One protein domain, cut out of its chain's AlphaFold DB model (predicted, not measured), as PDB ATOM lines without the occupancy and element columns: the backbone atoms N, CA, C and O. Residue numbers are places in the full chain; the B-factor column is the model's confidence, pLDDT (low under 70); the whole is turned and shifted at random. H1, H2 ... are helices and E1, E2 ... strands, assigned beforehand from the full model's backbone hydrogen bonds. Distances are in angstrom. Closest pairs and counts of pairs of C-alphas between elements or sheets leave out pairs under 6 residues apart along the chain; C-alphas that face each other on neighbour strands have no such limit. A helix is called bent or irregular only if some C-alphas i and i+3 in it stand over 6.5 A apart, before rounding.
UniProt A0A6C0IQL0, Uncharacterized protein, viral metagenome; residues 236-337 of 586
ATOM      1  N   ASN A 236     204.473 195.649 164.927       88.81
ATOM      2  CA  ASN A 236     205.682 195.041 165.493       88.81
ATOM      3  C   ASN A 236     206.873 195.209 164.514       88.81
ATOM      4  O   ASN A 236     206.693 194.916 163.326       88.81
ATOM      5  N   PRO A 237     208.079 195.606 164.979       87.88
ATOM      6  CA  PRO A 237     209.275 195.797 164.152       87.88
ATOM      7  C   PRO A 237     209.517 194.725 163.081       87.88
ATOM      8  O   PRO A 237     209.755 195.052 161.919       87.88
ATOM      9  N   THR A 238     209.383 193.443 163.425       89.06
ATOM     10  CA  THR A 238     209.595 192.324 162.494       89.06
ATOM     11  C   THR A 238     208.540 192.291 161.384       89.06
ATOM     12  O   THR A 238     208.865 192.004 160.232       89.06
ATOM     13  N   LYS A 239     207.279 192.633 161.690       90.12
ATOM     14  CA  LYS A 239     206.213 192.769 160.680       90.12
ATOM     15  C   LYS A 239     206.396 194.044 159.844       90.12
ATOM     16  O   LYS A 239     206.253 193.983 158.626       90.12
ATOM     17  N   LYS A 240     206.782 195.169 160.466       91.06
ATOM     18  CA  LYS A 240     207.062 196.444 159.777       91.06
ATOM     19  C   LYS A 240     208.183 196.293 158.747       91.06
ATOM     20  O   LYS A 240     208.036 196.751 157.618       91.06
ATOM     21  N   ARG A 241     209.253 195.571 159.098       90.88
ATOM     22  CA  ARG A 241     210.347 195.237 158.179       90.88
ATOM     23  C   ARG A 241     209.878 194.395 156.986       90.88
ATOM     24  O   ARG A 241     210.164 194.779 155.859       90.88
ATOM     25  N   LYS A 242     209.107 193.321 157.208       91.31
ATOM     26  CA  LYS A 242     208.576 192.482 156.115       91.31
ATOM     27  C   LYS A 242     207.662 193.251 155.153       91.31
ATOM     28  O   LYS A 242     207.722 193.020 153.950       91.31
ATOM     29  N   GLU A 243     206.838 194.177 155.646       92.62
ATOM     30  CA  GLU A 243     205.993 195.017 154.778       92.62
ATOM     31  C   GLU A 243     206.828 196.047 153.989       92.62
ATOM     32  O   GLU A 243     206.518 196.307 152.830       92.62
ATOM     33  N   ILE A 244     207.930 196.568 154.548       92.75
ATOM     34  CA  ILE A 244     208.901 197.415 153.821       92.75
ATOM     35  C   ILE A 244     209.661 196.611 152.752       92.75
ATOM     36  O   ILE A 244     209.806 197.067 151.623       92.75
ATOM     37  N   GLU A 245     210.110 195.395 153.063       91.00
ATOM     38  CA  GLU A 245     210.756 194.501 152.088       91.00
ATOM     39  C   GLU A 245     209.778 194.125 150.952       91.00
ATOM     40  O   GLU A 245     210.156 194.113 149.781       91.00
ATOM     41  N   SER A 246     208.490 193.950 151.276       92.62
ATOM     42  CA  SER A 246     207.401 193.728 150.305       92.62
ATOM     43  C   SER A 246     207.084 194.970 149.455       92.62
ATOM     44  O   SER A 246     206.773 194.845 148.273       92.62
ATOM     45  N   MET A 247     207.187 196.171 150.034       94.25
ATOM     46  CA  MET A 247     207.057 197.458 149.339       94.25
ATOM     47  C   MET A 247     208.178 197.654 148.306       94.25
ATOM     48  O   MET A 247     207.904 198.048 147.174       94.25
ATOM     49  N   PHE A 248     209.429 197.335 148.664       91.44
ATOM     50  CA  PHE A 248     210.558 197.372 147.729       91.44
ATOM     51  C   PHE A 248     210.442 196.322 146.620       91.44
ATOM     52  O   PHE A 248     210.745 196.631 145.469       91.44
ATOM     53  N   TYR A 249     209.966 195.110 146.934       90.69
ATOM     54  CA  TYR A 249     209.673 194.100 145.914       90.69
ATOM     55  C   TYR A 249     208.624 194.611 144.915       90.69
ATOM     56  O   TYR A 249     208.876 194.621 143.714       90.69
ATOM     57  N   TYR A 250     207.488 195.115 145.414       91.00
ATOM     58  CA  TYR A 250     206.408 195.662 144.589       91.00
ATOM     59  C   TYR A 250     206.870 196.825 143.695       91.00
ATOM     60  O   TYR A 250     206.487 196.885 142.526       91.00
ATOM     61  N   PHE A 251     207.723 197.715 144.213       91.12
ATOM     62  CA  PHE A 251     208.342 198.776 143.419       91.12
ATOM     63  C   PHE A 251     209.249 198.205 142.315       91.12
ATOM     64  O   PHE A 251     209.072 198.539 141.148       91.12
ATOM     65  N   ASN A 252     210.179 197.308 142.659       89.94
ATOM     66  CA  ASN A 252     211.159 196.756 141.717       89.94
ATOM     67  C   ASN A 252     210.543 195.894 140.605       89.94
ATOM     68  O   ASN A 252     211.071 195.869 139.493       89.94
ATOM     69  N   ASP A 253     209.440 195.206 140.896       87.88
ATOM     70  CA  ASP A 253     208.653 194.437 139.928       87.88
ATOM     71  C   ASP A 253     208.127 195.332 138.790       87.88
ATOM     72  O   ASP A 253     208.270 195.011 137.611       87.88
ATOM     73  N   HIS A 254     207.658 196.533 139.143       83.31
ATOM     74  CA  HIS A 254     207.130 197.543 138.221       83.31
ATOM     75  C   HIS A 254     208.205 198.424 137.555       83.31
ATOM     76  O   HIS A 254     207.861 199.318 136.784       83.31
ATOM     77  N   GLN A 255     209.495 198.210 137.841       81.00
ATOM     78  CA  GLN A 255     210.593 199.039 137.329       81.00
ATOM     79  C   GLN A 255     211.471 198.304 136.313       81.00
ATOM     80  O   GLN A 255     211.885 197.153 136.512       81.00
ATOM     81  N   ILE A 256     211.840 199.035 135.256       73.69
ATOM     82  CA  ILE A 256     212.896 198.659 134.306       73.69
ATOM     83  C   ILE A 256     214.200 198.443 135.089       73.69
ATOM     84  O   ILE A 256     214.484 199.166 136.041       73.69
ATOM     85  N   GLN A 257     215.013 197.458 134.689       69.69
ATOM     86  CA  GLN A 257     216.164 196.970 135.469       69.69
ATOM     87  C   GLN A 257     217.119 198.065 135.984       69.69
ATOM     88  O   GLN A 257     217.657 197.922 137.077       69.69
ATOM     89  N   GLN A 258     217.306 199.153 135.229       64.94
ATOM     90  CA  GLN A 258     218.202 200.266 135.577       64.94
ATOM     91  C   GLN A 258     217.667 201.172 136.705       64.94
ATOM     92  O   GLN A 258     218.459 201.832 137.370       64.94
ATOM     93  N   ASN A 259     216.351 201.171 136.950       68.38
ATOM     94  CA  ASN A 259     215.682 201.971 137.985       68.38
ATOM     95  C   ASN A 259     215.398 201.174 139.274       68.38
ATOM     96  O   ASN A 259     214.795 201.698 140.211       68.38
ATOM     97  N   ARG A 260     215.773 199.889 139.325       77.06
ATOM     98  CA  ARG A 260     215.470 199.020 140.469       77.06
ATOM     99  C   ARG A 260     216.280 199.427 141.694       77.06
ATOM    100  O   ARG A 260     217.495 199.597 141.633       77.06
ATOM    101  N   PHE A 261     215.594 199.524 142.825       77.81
ATOM    102  CA  PHE A 261     216.192 199.817 144.114       77.81
ATOM    103  C   PHE A 261     217.109 198.671 144.576       77.81
ATOM    104  O   PHE A 261     216.723 197.497 144.539       77.81
ATOM    105  N   GLU A 262     218.324 199.011 145.012       74.50
ATOM    106  CA  GLU A 262     219.367 198.046 145.365       74.50
ATOM    107  C   GLU A 262     219.190 197.461 146.788       74.50
ATOM    108  O   GLU A 262     218.482 197.992 147.637       74.50
ATOM    109  N   TYR A 263     219.835 196.328 147.076       78.00
ATOM    110  CA  TYR A 263     219.617 195.575 148.322       78.00
ATOM    111  C   TYR A 263     220.024 196.324 149.613       78.00
ATOM    112  O   TYR A 263     221.199 196.660 149.799       78.00
ATOM    113  N   ILE A 264     219.077 196.474 150.554       85.06
ATOM    114  CA  ILE A 264     219.330 196.949 151.929       85.06
ATOM    115  C   ILE A 264     220.049 195.866 152.736       85.06
ATOM    116  O   ILE A 264     219.590 194.727 152.825       85.06
ATOM    117  N   HIS A 265     221.154 196.229 153.389       85.62
ATOM    118  CA  HIS A 265     221.915 195.290 154.207       85.62
ATOM    119  C   HIS A 265     221.093 194.776 155.406       85.62
ATOM    120  O   HIS A 265     220.403 195.550 156.069       85.62
ATOM    121  N   LYS A 266     221.209 193.481 155.750       85.12
ATOM    122  CA  LYS A 266     220.476 192.857 156.877       85.12
ATOM    123  C   LYS A 266     220.611 193.668 158.172       85.12
ATOM    124  O   LYS A 266     219.607 194.089 158.737       85.12
ATOM    125  N   ASP A 267     221.853 193.964 158.543       87.44
ATOM    126  CA  ASP A 267     222.275 194.745 159.716       87.44
ATOM    127  C   ASP A 267     221.932 196.256 159.689       87.44
ATOM    128  O   ASP A 267     222.367 196.981 160.586       87.44
ATOM    129  N   PHE A 268     221.243 196.780 158.664       89.25
ATOM    130  CA  PHE A 268     220.885 198.204 158.630       89.25
ATOM    131  C   PHE A 268     219.956 198.556 159.816       89.25
ATOM    132  O   PHE A 268     219.056 197.765 160.119       89.25
ATOM    133  N   PRO A 269     220.126 199.711 160.496       90.38
ATOM    134  CA  PRO A 269     219.350 200.030 161.695       90.38
ATOM    135  C   PRO A 269     217.837 200.083 161.428       90.38
ATOM    136  O   PRO A 269     217.347 200.965 160.723       90.38
ATOM    137  N   ASN A 270     217.088 199.145 162.022       90.31
ATOM    138  CA  ASN A 270     215.641 199.011 161.807       90.31
ATOM    139  C   ASN A 270     214.872 200.294 162.171       90.31
ATOM    140  O   ASN A 270     213.969 200.682 161.441       90.31
ATOM    141  N   GLU A 271     215.235 200.974 163.263       89.88
ATOM    142  CA  GLU A 271     214.584 202.223 163.694       89.88
ATOM    143  C   GLU A 271     214.707 203.320 162.630       89.88
ATOM    144  O   GLU A 271     213.701 203.870 162.188       89.88
ATOM    145  N   LEU A 272     215.929 203.557 162.142       90.44
ATOM    146  CA  LEU A 272     216.221 204.519 161.078       90.44
ATOM    147  C   LEU A 272     215.501 204.149 159.772       90.44
ATOM    148  O   LEU A 272     214.931 205.017 159.114       90.44
ATOM    149  N   LEU A 273     215.463 202.854 159.428       91.81
ATOM    150  CA  LEU A 273     214.700 202.356 158.282       91.81
ATOM    151  C   LEU A 273     213.214 202.686 158.425       91.81
ATOM    152  O   LEU A 273     212.601 203.153 157.471       91.81
ATOM    153  N   PHE A 274     212.634 202.471 159.607       91.19
ATOM    154  CA  PHE A 274     211.224 202.747 159.855       91.19
ATOM    155  C   PHE A 274     210.920 204.244 159.803       91.19
ATOM    156  O   PHE A 274     209.946 204.611 159.158       91.19
ATOM    157  N   THR A 275     211.747 205.104 160.406       90.62
ATOM    158  CA  THR A 275     211.556 206.564 160.357       90.62
ATOM    159  C   THR A 275     211.587 207.098 158.924       90.62
ATOM    160  O   THR A 275     210.747 207.920 158.567       90.62
ATOM    161  N   ILE A 276     212.513 206.613 158.091       91.81
ATOM    162  CA  ILE A 276     212.663 207.076 156.703       91.81
ATOM    163  C   ILE A 276     211.578 206.468 155.791       91.81
ATOM    164  O   ILE A 276     211.040 207.162 154.931       91.81
ATOM    165  N   MET A 277     211.222 205.191 155.977       91.62
ATOM    166  CA  MET A 277     210.295 204.469 155.089       91.62
ATOM    167  C   MET A 277     208.814 204.570 155.469       91.62
ATOM    168  O   MET A 277     207.976 204.365 154.599       91.62
ATOM    169  N   GLU A 278     208.445 204.893 156.713       90.44
ATOM    170  CA  GLU A 278     207.038 205.029 157.138       90.44
ATOM    171  C   GLU A 278     206.137 205.877 156.210       90.44
ATOM    172  O   GLU A 278     205.037 205.412 155.898       90.44
ATOM    173  N   PRO A 279     206.542 207.064 155.711       91.56
ATOM    174  CA  PRO A 279     205.730 207.830 154.757       91.56
ATOM    175  C   PRO A 279     205.468 207.087 153.434       91.56
ATOM    176  O   PRO A 279     204.361 207.172 152.904       91.56
ATOM    177  N   TYR A 280     206.441 206.325 152.929       92.12
ATOM    178  CA  TYR A 280     206.322 205.522 151.705       92.12
ATOM    179  C   TYR A 280     205.475 204.265 151.948       92.12
ATOM    180  O   TYR A 280     204.537 203.984 151.202       92.12
ATOM    181  N   LEU A 281     205.734 203.576 153.063       93.19
ATOM    182  CA  LEU A 281     204.989 202.411 153.544       93.19
ATOM    183  C   LEU A 281     203.501 202.735 153.731       93.19
ATOM    184  O   LEU A 281     202.641 201.923 153.395       93.19
ATOM    185  N   LYS A 282     203.189 203.939 154.224       93.38
ATOM    186  CA  LYS A 282     201.819 204.445 154.347       93.38
ATOM    187  C   LYS A 282     201.121 204.555 152.990       93.38
ATOM    188  O   LYS A 282     199.970 204.141 152.889       93.38
ATOM    189  N   LEU A 283     201.790 205.081 151.962       93.50
ATOM    190  CA  LEU A 283     201.220 205.184 150.614       93.50
ATOM    191  C   LEU A 283     201.035 203.798 149.980       93.50
ATOM    192  O   LEU A 283     199.939 203.488 149.520       93.50
ATOM    193  N   TYR A 284     202.053 202.933 150.058       94.56
ATOM    194  CA  TYR A 284     201.986 201.544 149.587       94.56
ATOM    195  C   TYR A 284     200.820 200.769 150.219       94.56
ATOM    196  O   TYR A 284     200.015 200.171 149.506       94.56
ATOM    197  N   LEU A 285     200.678 200.808 151.548       92.81
ATOM    198  CA  LEU A 285     199.616 200.072 152.239       92.81
ATOM    199  C   LEU A 285     198.222 200.672 152.011       92.81
ATOM    200  O   LEU A 285     197.255 199.917 151.959       92.81
ATOM    201  N   LEU A 286     198.098 201.988 151.809       93.19
ATOM    202  CA  LEU A 286     196.832 202.600 151.394       93.19
ATOM    203  C   LEU A 286     196.454 202.229 149.949       93.19
ATOM    204  O   LEU A 286     195.291 201.932 149.693       93.19
ATOM    205  N   ALA A 287     197.414 202.170 149.021       92.75
ATOM    206  CA  ALA A 287     197.180 201.687 147.657       92.75
ATOM    207  C   ALA A 287     196.800 200.191 147.626       92.75
ATOM    208  O   ALA A 287     195.930 199.778 146.860       92.75
ATOM    209  N   LYS A 288     197.416 199.376 148.491       90.19
ATOM    210  CA  LYS A 288     197.128 197.941 148.646       90.19
ATOM    211  C   LYS A 288     195.729 197.684 149.222       90.19
ATOM    212  O   LYS A 288     195.020 196.826 148.704       90.19
ATOM    213  N   ASN A 289     195.327 198.444 150.245       87.12
ATOM    214  CA  ASN A 289     194.131 198.172 151.055       87.12
ATOM    215  C   ASN A 289     192.884 199.019 150.702       87.12
ATOM    216  O   ASN A 289     191.829 198.807 151.297       87.12
ATOM    217  N   SER A 290     192.973 200.000 149.796       88.06
ATOM    218  CA  SER A 290     191.833 200.864 149.438       88.06
ATOM    219  C   SER A 290     190.847 200.175 148.489       88.06
ATOM    220  O   SER A 290     191.196 199.886 147.343       88.06
ATOM    221  N   SER A 291     189.590 200.026 148.923       83.69
ATOM    222  CA  SER A 291     188.476 199.558 148.081       83.69
ATOM    223  C   SER A 291     188.119 200.541 146.955       83.69
ATOM    224  O   SER A 291     187.737 200.125 145.865       83.69
ATOM    225  N   LEU A 292     188.271 201.855 147.178       87.69
ATOM    226  CA  LEU A 292     187.988 202.864 146.152       87.69
ATOM    227  C   LEU A 292     189.120 202.933 145.119       87.69
ATOM    228  O   LEU A 292     190.253 203.280 145.461       87.69
ATOM    229  N   VAL A 293     188.789 202.688 143.846       88.25
ATOM    230  CA  VAL A 293     189.739 202.675 142.715       88.25
ATOM    231  C   VAL A 293     190.427 204.030 142.513       88.25
ATOM    232  O   VAL A 293     191.649 204.076 142.383       88.25
ATOM    233  N   LYS A 294     189.683 205.148 142.554       89.25
ATOM    234  CA  LYS A 294     190.252 206.506 142.396       89.25
ATOM    235  C   LYS A 294     191.311 206.813 143.469       89.25
ATOM    236  O   LYS A 294     192.392 207.309 143.163       89.25
ATOM    237  N   GLU A 295     191.023 206.462 144.721       88.56
ATOM    238  CA  GLU A 295     191.939 206.629 145.858       88.56
ATOM    239  C   GLU A 295     193.140 205.679 145.778       88.56
ATOM    240  O   GLU A 295     194.276 206.115 145.950       88.56
ATOM    241  N   LYS A 296     192.900 204.401 145.454       91.00
ATOM    242  CA  LYS A 296     193.932 203.380 145.221       91.00
ATOM    243  C   LYS A 296     194.943 203.832 144.169       91.00
ATOM    244  O   LYS A 296     196.145 203.768 144.420       91.00
ATOM    245  N   ASN A 297     194.457 204.350 143.042       89.88
ATOM    246  CA  ASN A 297     195.302 204.882 141.980       89.88
ATOM    247  C   ASN A 297     196.054 206.138 142.445       89.88
ATOM    248  O   ASN A 297     197.264 206.189 142.273       89.88
ATOM    249  N   ARG A 298     195.418 207.096 143.143       89.75
ATOM    250  CA  ARG A 298     196.150 208.273 143.659       89.75
ATOM    251  C   ARG A 298     197.285 207.889 144.618       89.75
ATOM    252  O   ARG A 298     198.383 208.419 144.477       89.75
ATOM    253  N   TYR A 299     197.057 206.972 145.564       93.50
ATOM    254  CA  TYR A 299     198.125 206.514 146.468       93.50
ATOM    255  C   TYR A 299     199.210 205.713 145.740       93.50
ATOM    256  O   TYR A 299     200.370 205.795 146.135       93.50
ATOM    257  N   ARG A 300     198.861 204.970 144.677       92.19
ATOM    258  CA  ARG A 300     199.827 204.280 143.808       92.19
ATOM    259  C   ARG A 300     200.705 205.284 143.060       92.19
ATOM    260  O   ARG A 300     201.922 205.180 143.147       92.19
ATOM    261  N   ASP A 301     200.103 206.259 142.383       89.75
ATOM    262  CA  ASP A 301     200.813 207.293 141.622       89.75
ATOM    263  C   ASP A 301     201.748 208.107 142.534       89.75
ATOM    264  O   ASP A 301     202.918 208.312 142.214       89.75
ATOM    265  N   GLU A 302     201.254 208.521 143.709       91.12
ATOM    266  CA  GLU A 302     202.039 209.246 144.717       91.12
ATOM    267  C   GLU A 302     203.176 208.384 145.300       91.12
ATOM    268  O   GLU A 302     204.272 208.894 145.542       91.12
ATOM    269  N   PHE A 303     202.938 207.083 145.514       93.75
ATOM    270  CA  PHE A 303     203.960 206.135 145.961       93.75
ATOM    271  C   PHE A 303     205.083 205.989 144.929       93.75
ATOM    272  O   PHE A 303     206.244 206.182 145.284       93.75
ATOM    273  N   PHE A 304     204.753 205.681 143.670       90.56
ATOM    274  CA  PHE A 304     205.756 205.456 142.626       90.56
ATOM    275  C   PHE A 304     206.593 206.710 142.369       90.56
ATOM    276  O   PHE A 304     207.816 206.625 142.452       90.56
ATOM    277  N   TYR A 305     205.956 207.874 142.204       88.62
ATOM    278  CA  TYR A 305     206.650 209.155 142.030       88.62
ATOM    279  C   TYR A 305     207.659 209.429 143.161       88.62
ATOM    280  O   TYR A 305     208.839 209.672 142.915       88.62
ATOM    281  N   LYS A 306     207.225 209.324 144.426       88.75
ATOM    282  CA  LYS A 306     208.110 209.593 145.571       88.75
ATOM    283  C   LYS A 306     209.216 208.550 145.714       88.75
ATOM    284  O   LYS A 306     210.307 208.890 146.173       88.75
ATOM    285  N   MET A 307     208.951 207.289 145.370       90.38
ATOM    286  CA  MET A 307     209.973 206.242 145.371       90.38
ATOM    287  C   MET A 307     211.014 206.474 144.271       90.38
ATOM    288  O   MET A 307     212.198 206.314 144.541       90.38
ATOM    289  N   GLU A 308     210.619 206.914 143.077       88.00
ATOM    290  CA  GLU A 308     211.545 207.276 141.994       88.00
ATOM    291  C   GLU A 308     212.431 208.477 142.370       88.00
ATOM    292  O   GLU A 308     213.649 208.423 142.179       88.00
ATOM    293  N   ASP A 309     211.869 209.506 143.015       87.12
ATOM    294  CA  ASP A 309     212.643 210.596 143.634       87.12
ATOM    295  C   ASP A 309     213.626 210.069 144.700       87.12
ATOM    296  O   ASP A 309     214.778 210.499 144.765       87.12
ATOM    297  N   PHE A 310     213.213 209.101 145.528       89.94
ATOM    298  CA  PHE A 310     214.073 208.499 146.553       89.94
ATOM    299  C   PHE A 310     215.231 207.689 145.945       89.94
ATOM    300  O   PHE A 310     216.386 207.874 146.340       89.94
ATOM    301  N   VAL A 311     214.947 206.814 144.971       88.25
ATOM    302  CA  VAL A 311     215.960 205.979 144.303       88.25
ATOM    303  C   VAL A 311     216.922 206.839 143.486       88.25
ATOM    304  O   VAL A 311     218.124 206.594 143.520       88.25
ATOM    305  N   SER A 312     216.434 207.868 142.789       86.69
ATOM    306  CA  SER A 312     217.295 208.772 142.016       86.69
ATOM    307  C   SER A 312     218.146 209.695 142.897       86.69
ATOM    308  O   SER A 312     219.277 210.011 142.525       86.69
ATOM    309  N   PHE A 313     217.665 210.069 144.090       88.62
ATOM    310  CA  PHE A 313     218.455 210.798 145.088       88.62
ATOM    311  C   PHE A 313     219.554 209.929 145.723       88.62
ATOM    312  O   PHE A 313     220.687 210.389 145.881       88.62
ATOM    313  N   ASN A 314     219.246 208.681 146.101       88.25
ATOM    314  CA  ASN A 314     220.224 207.768 146.695       88.25
ATOM    315  C   ASN A 314     219.964 206.288 146.340       88.25
ATOM    316  O   ASN A 314     219.404 205.545 147.151       88.25
ATOM    317  N   PRO A 315     220.465 205.798 145.189       85.38
ATOM    318  CA  PRO A 315     220.281 204.398 144.793       85.38
ATOM    319  C   PRO A 315     221.042 203.424 145.708       85.38
ATOM    320  O   PRO A 315     220.771 202.227 145.710       85.38
ATOM    321  N   LYS A 316     221.981 203.935 146.520       86.31
ATOM    322  CA  LYS A 316     222.817 203.161 147.445       86.31
ATOM    323  C   LYS A 316     222.301 203.171 148.888       86.31
ATOM    324  O   LYS A 316     223.013 202.685 149.769       86.31
ATOM    325  N   PHE A 317     221.103 203.702 149.142       90.19
ATOM    326  CA  PHE A 317     220.498 203.701 150.474       90.19
ATOM    327  C   PHE A 317     220.468 202.286 151.079       90.19
ATOM    328  O   PHE A 317     220.233 201.293 150.393       90.19
ATOM    329  N   GLY A 318     220.751 202.172 152.375       87.19
ATOM    330  CA  GLY A 318     220.792 200.886 153.070       87.19
ATOM    331  C   GLY A 318     222.093 200.088 152.896       87.19
ATOM    332  O   GLY A 318     222.269 199.062 153.563       87.19
ATOM    333  N   ARG A 319     223.030 200.527 152.040       88.19
ATOM    334  CA  ARG A 319     224.308 199.829 151.822       88.19
ATOM    335  C   ARG A 319     225.313 200.082 152.943       88.19
ATOM    336  O   ARG A 319     225.445 201.187 153.461       88.19
ATOM    337  N   LYS A 320     226.059 199.031 153.286       89.19
ATOM    338  CA  LYS A 320     227.106 199.000 154.318       89.19
ATOM    339  C   LYS A 320     228.457 199.378 153.703       89.19
ATOM    340  O   LYS A 320     228.860 198.767 152.717       89.19
ATOM    341  N   TYR A 321     229.170 200.346 154.277       88.06
ATOM    342  CA  TYR A 321     230.493 200.770 153.804       88.06
ATOM    343  C   TYR A 321     231.501 200.954 154.946       88.06
ATOM    344  O   TYR A 321     231.146 201.137 156.112       88.06
ATOM    345  N   ILE A 322     232.792 200.886 154.609       88.00
ATOM    346  CA  ILE A 322     233.891 201.079 155.560       88.00
ATOM    347  C   ILE A 322     234.336 202.538 155.497       88.00
ATOM    348  O   ILE A 322     234.917 202.983 154.511       88.00
ATOM    349  N   HIS A 323     234.101 203.278 156.574       84.88
ATOM    350  CA  HIS A 323     234.603 204.632 156.748       84.88
ATOM    351  C   HIS A 323     235.921 204.596 157.529       84.88
ATOM    352  O   HIS A 323     235.974 204.075 158.644       84.88
ATOM    353  N   LYS A 324     236.988 205.151 156.952       83.69
ATOM    354  CA  LYS A 324     238.289 205.292 157.612       83.69
ATOM    355  C   LYS A 324     238.402 206.692 158.213       83.69
ATOM    356  O   LYS A 324     238.349 207.670 157.473       83.69
ATOM    357  N   ASN A 325     238.600 206.798 159.525       78.56
ATOM    358  CA  ASN A 325     238.923 208.080 160.149       78.56
ATOM    359  C   ASN A 325     240.389 208.438 159.844       78.56
ATOM    360  O   ASN A 325     241.297 207.659 160.142       78.56
ATOM    361  N   GLY A 326     240.617 209.609 159.243       77.88
ATOM    362  CA  GLY A 326     241.953 210.088 158.879       77.88
ATOM    363  C   GLY A 326     242.865 210.369 160.077       77.88
ATOM    364  O   GLY A 326     244.067 210.159 159.968       77.88
ATOM    365  N   PHE A 327     242.306 210.772 161.225       76.44
ATOM    366  CA  PHE A 327     243.086 211.146 162.413       76.44
ATOM    367  C   PHE A 327     243.490 209.950 163.279       76.44
ATOM    368  O   PHE A 327     244.601 209.905 163.793       76.44
ATOM    369  N   THR A 328     242.600 208.969 163.443       81.19
ATOM    370  CA  THR A 328     242.832 207.797 164.310       81.19
ATOM    371  C   THR A 328     243.239 206.542 163.539       81.19
ATOM    372  O   THR A 328     243.464 205.501 164.147       81.19
ATOM    373  N   ASN A 329     243.277 206.597 162.201       77.50
ATOM    374  CA  ASN A 329     243.482 205.457 161.294       77.50
ATOM    375  C   ASN A 329     242.422 204.327 161.411       77.50
ATOM    376  O   ASN A 329     242.471 203.358 160.647       77.50
ATOM    377  N   THR A 330     241.456 204.440 162.332       81.06
ATOM    378  CA  THR A 330     240.456 203.405 162.629       81.06
ATOM    379  C   THR A 330     239.431 203.253 161.508       81.06
ATOM    380  O   THR A 330     239.056 204.210 160.826       81.06
ATOM    381  N   ARG A 331     238.961 202.014 161.320       84.31
ATOM    382  CA  ARG A 331     237.920 201.649 160.354       84.31
ATOM    383  C   ARG A 331     236.600 201.448 161.095       84.31
ATOM    384  O   ARG A 331     236.480 200.518 161.883       84.31
ATOM    385  N   THR A 332     235.620 202.303 160.833       87.31
ATOM    386  CA  THR A 332     234.251 202.181 161.352       87.31
ATOM    387  C   THR A 332     233.319 201.725 160.240       87.31
ATOM    388  O   THR A 332     233.333 202.307 159.153       87.31
ATOM    389  N   ILE A 333     232.475 200.733 160.513       85.38
ATOM    390  CA  ILE A 333     231.341 200.411 159.642       85.38
ATOM    391  C   ILE A 333     230.338 201.568 159.720       85.38
ATOM    392  O   ILE A 333     230.015 202.033 160.812       85.38
ATOM    393  N   LYS A 334     229.854 202.025 158.565       88.06
ATOM    394  CA  LYS A 334     228.737 202.966 158.430       88.06
ATOM    395  C   LYS A 334     227.741 202.429 157.403       88.06
ATOM    396  O   LYS A 334     228.058 201.513 156.641       88.06
ATOM    397  N   TYR A 335     226.550 203.011 157.387       89.38
ATOM    398  CA  TYR A 335     225.538 202.764 156.366       89.38
ATOM    399  C   TYR A 335     225.282 204.047 155.581       89.38
ATOM    400  O   TYR A 335     225.522 205.140 156.089       89.38
ATOM    401  N   GLU A 336     224.863 203.910 154.328       88.06
ATOM    402  CA  GLU A 336     224.435 205.032 153.496       88.06
ATOM    403  C   GLU A 336     222.945 205.286 153.764       88.06
ATOM    404  O   GLU A 336     222.090 204.457 153.453       88.06
ATOM    405  N   ASP A 337     222.666 206.397 154.441       87.12
ATOM    406  CA  ASP A 337     221.401 206.726 155.104       87.12
ATOM    407  C   ASP A 337     220.770 208.037 154.603       87.12
ATOM    408  O   ASP A 337     219.669 208.403 155.029       87.12
TER     409      ASP A 337
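What this domain is: This is residues 236 to 337 of the 586 residues of an uncharacterized protein of viral metagenome (UniProt A0A6C0IQL0). A long helical hairpin, H2 and H3, makes one half of a flat model; H1 crosses over it and packs on H2, and a two-strand hairpin, E1 and E2, reaches away at the other end of the longest axis. Between H1 and H2 a long loop, residues 254 to 269, folds back toward the beginning of H2, which is kinked. The printed part has 102 residues with three named helices and two named strands, in the order H1, H2, H3, E1, E2, and the strands form one antiparallel sheet, E1 - E2. The class is mostly helix, and the whole is loose, with a radius of gyration of the C-alphas of 15.9 A and spans of 58 by 33 by 17 A.

How they stand to each other: Start with H1, residues 237 to 253, and look from it to H2, residues 270 to 289. These two touch, and their closest C-alphas are those of Ile 244 and Leu 281, 6.4 A apart. They run the same way at a steep tilt of 61 degrees. H2 has a kink of 62 degrees near residue 277 and is irregular, with C-alphas 276 and 279 7.2 A apart; its line is a rough one. Next comes H3, residues 293 to 313, which makes a helical hairpin with H2. H2 touches H3 with residues 280 to 289 alone; the closest C-alphas, of Ala 287 and Lys 296, are 4.4 A apart. The two run opposite ways at a shallow tilt of 31 degrees. H1 and H3 are close but not clearly touching, about perpendicular at 88 degrees, with the closest C-alphas, of Phe 251 and Phe 304, 7.2 A apart. Farther on, E1, residues 320 to 324, and E2, residues 331 to 335, form an antiparallel hairpin, their directions 145 degrees apart. There you will find N 321 and O 334 within hydrogen-bond range at 2.9 A, and N 332 and O 323 at 2.8 A. E1 and E2 are both apart from H1 and H2, and E2 is also apart from H3. In H1 and H3 every O i to N i+4 pair is within hydrogen-bond range; in H2 14 of 16 are.

Where its parts are: Find C-alpha 237 at (209.275, 195.797, 164.152); from there H1 runs 24.3 A to C-alpha 253. H2 measures 24.1 A from first to last C-alpha. H3 begins at C-alpha 293, at (189.739, 202.675, 142.715), and measures 29.9 A. E1 measures 13.2 A, and E2, 13.1 A, ends at C-alpha 335, at (225.538, 202.764, 156.366).

The domain as a whole: The two C-alphas farthest apart, those of Leu 292 and Phe 327, are 58.0 A from each other. The printed part has no cut. The link from H1 to H2 is long, that from H2 to H3 is tight, and those from H3 to E1 and from E1 to E2 are short. The mean pLDDT of the printed part is 87.5; look at residues 257 to 259 for the low confidence, under 70.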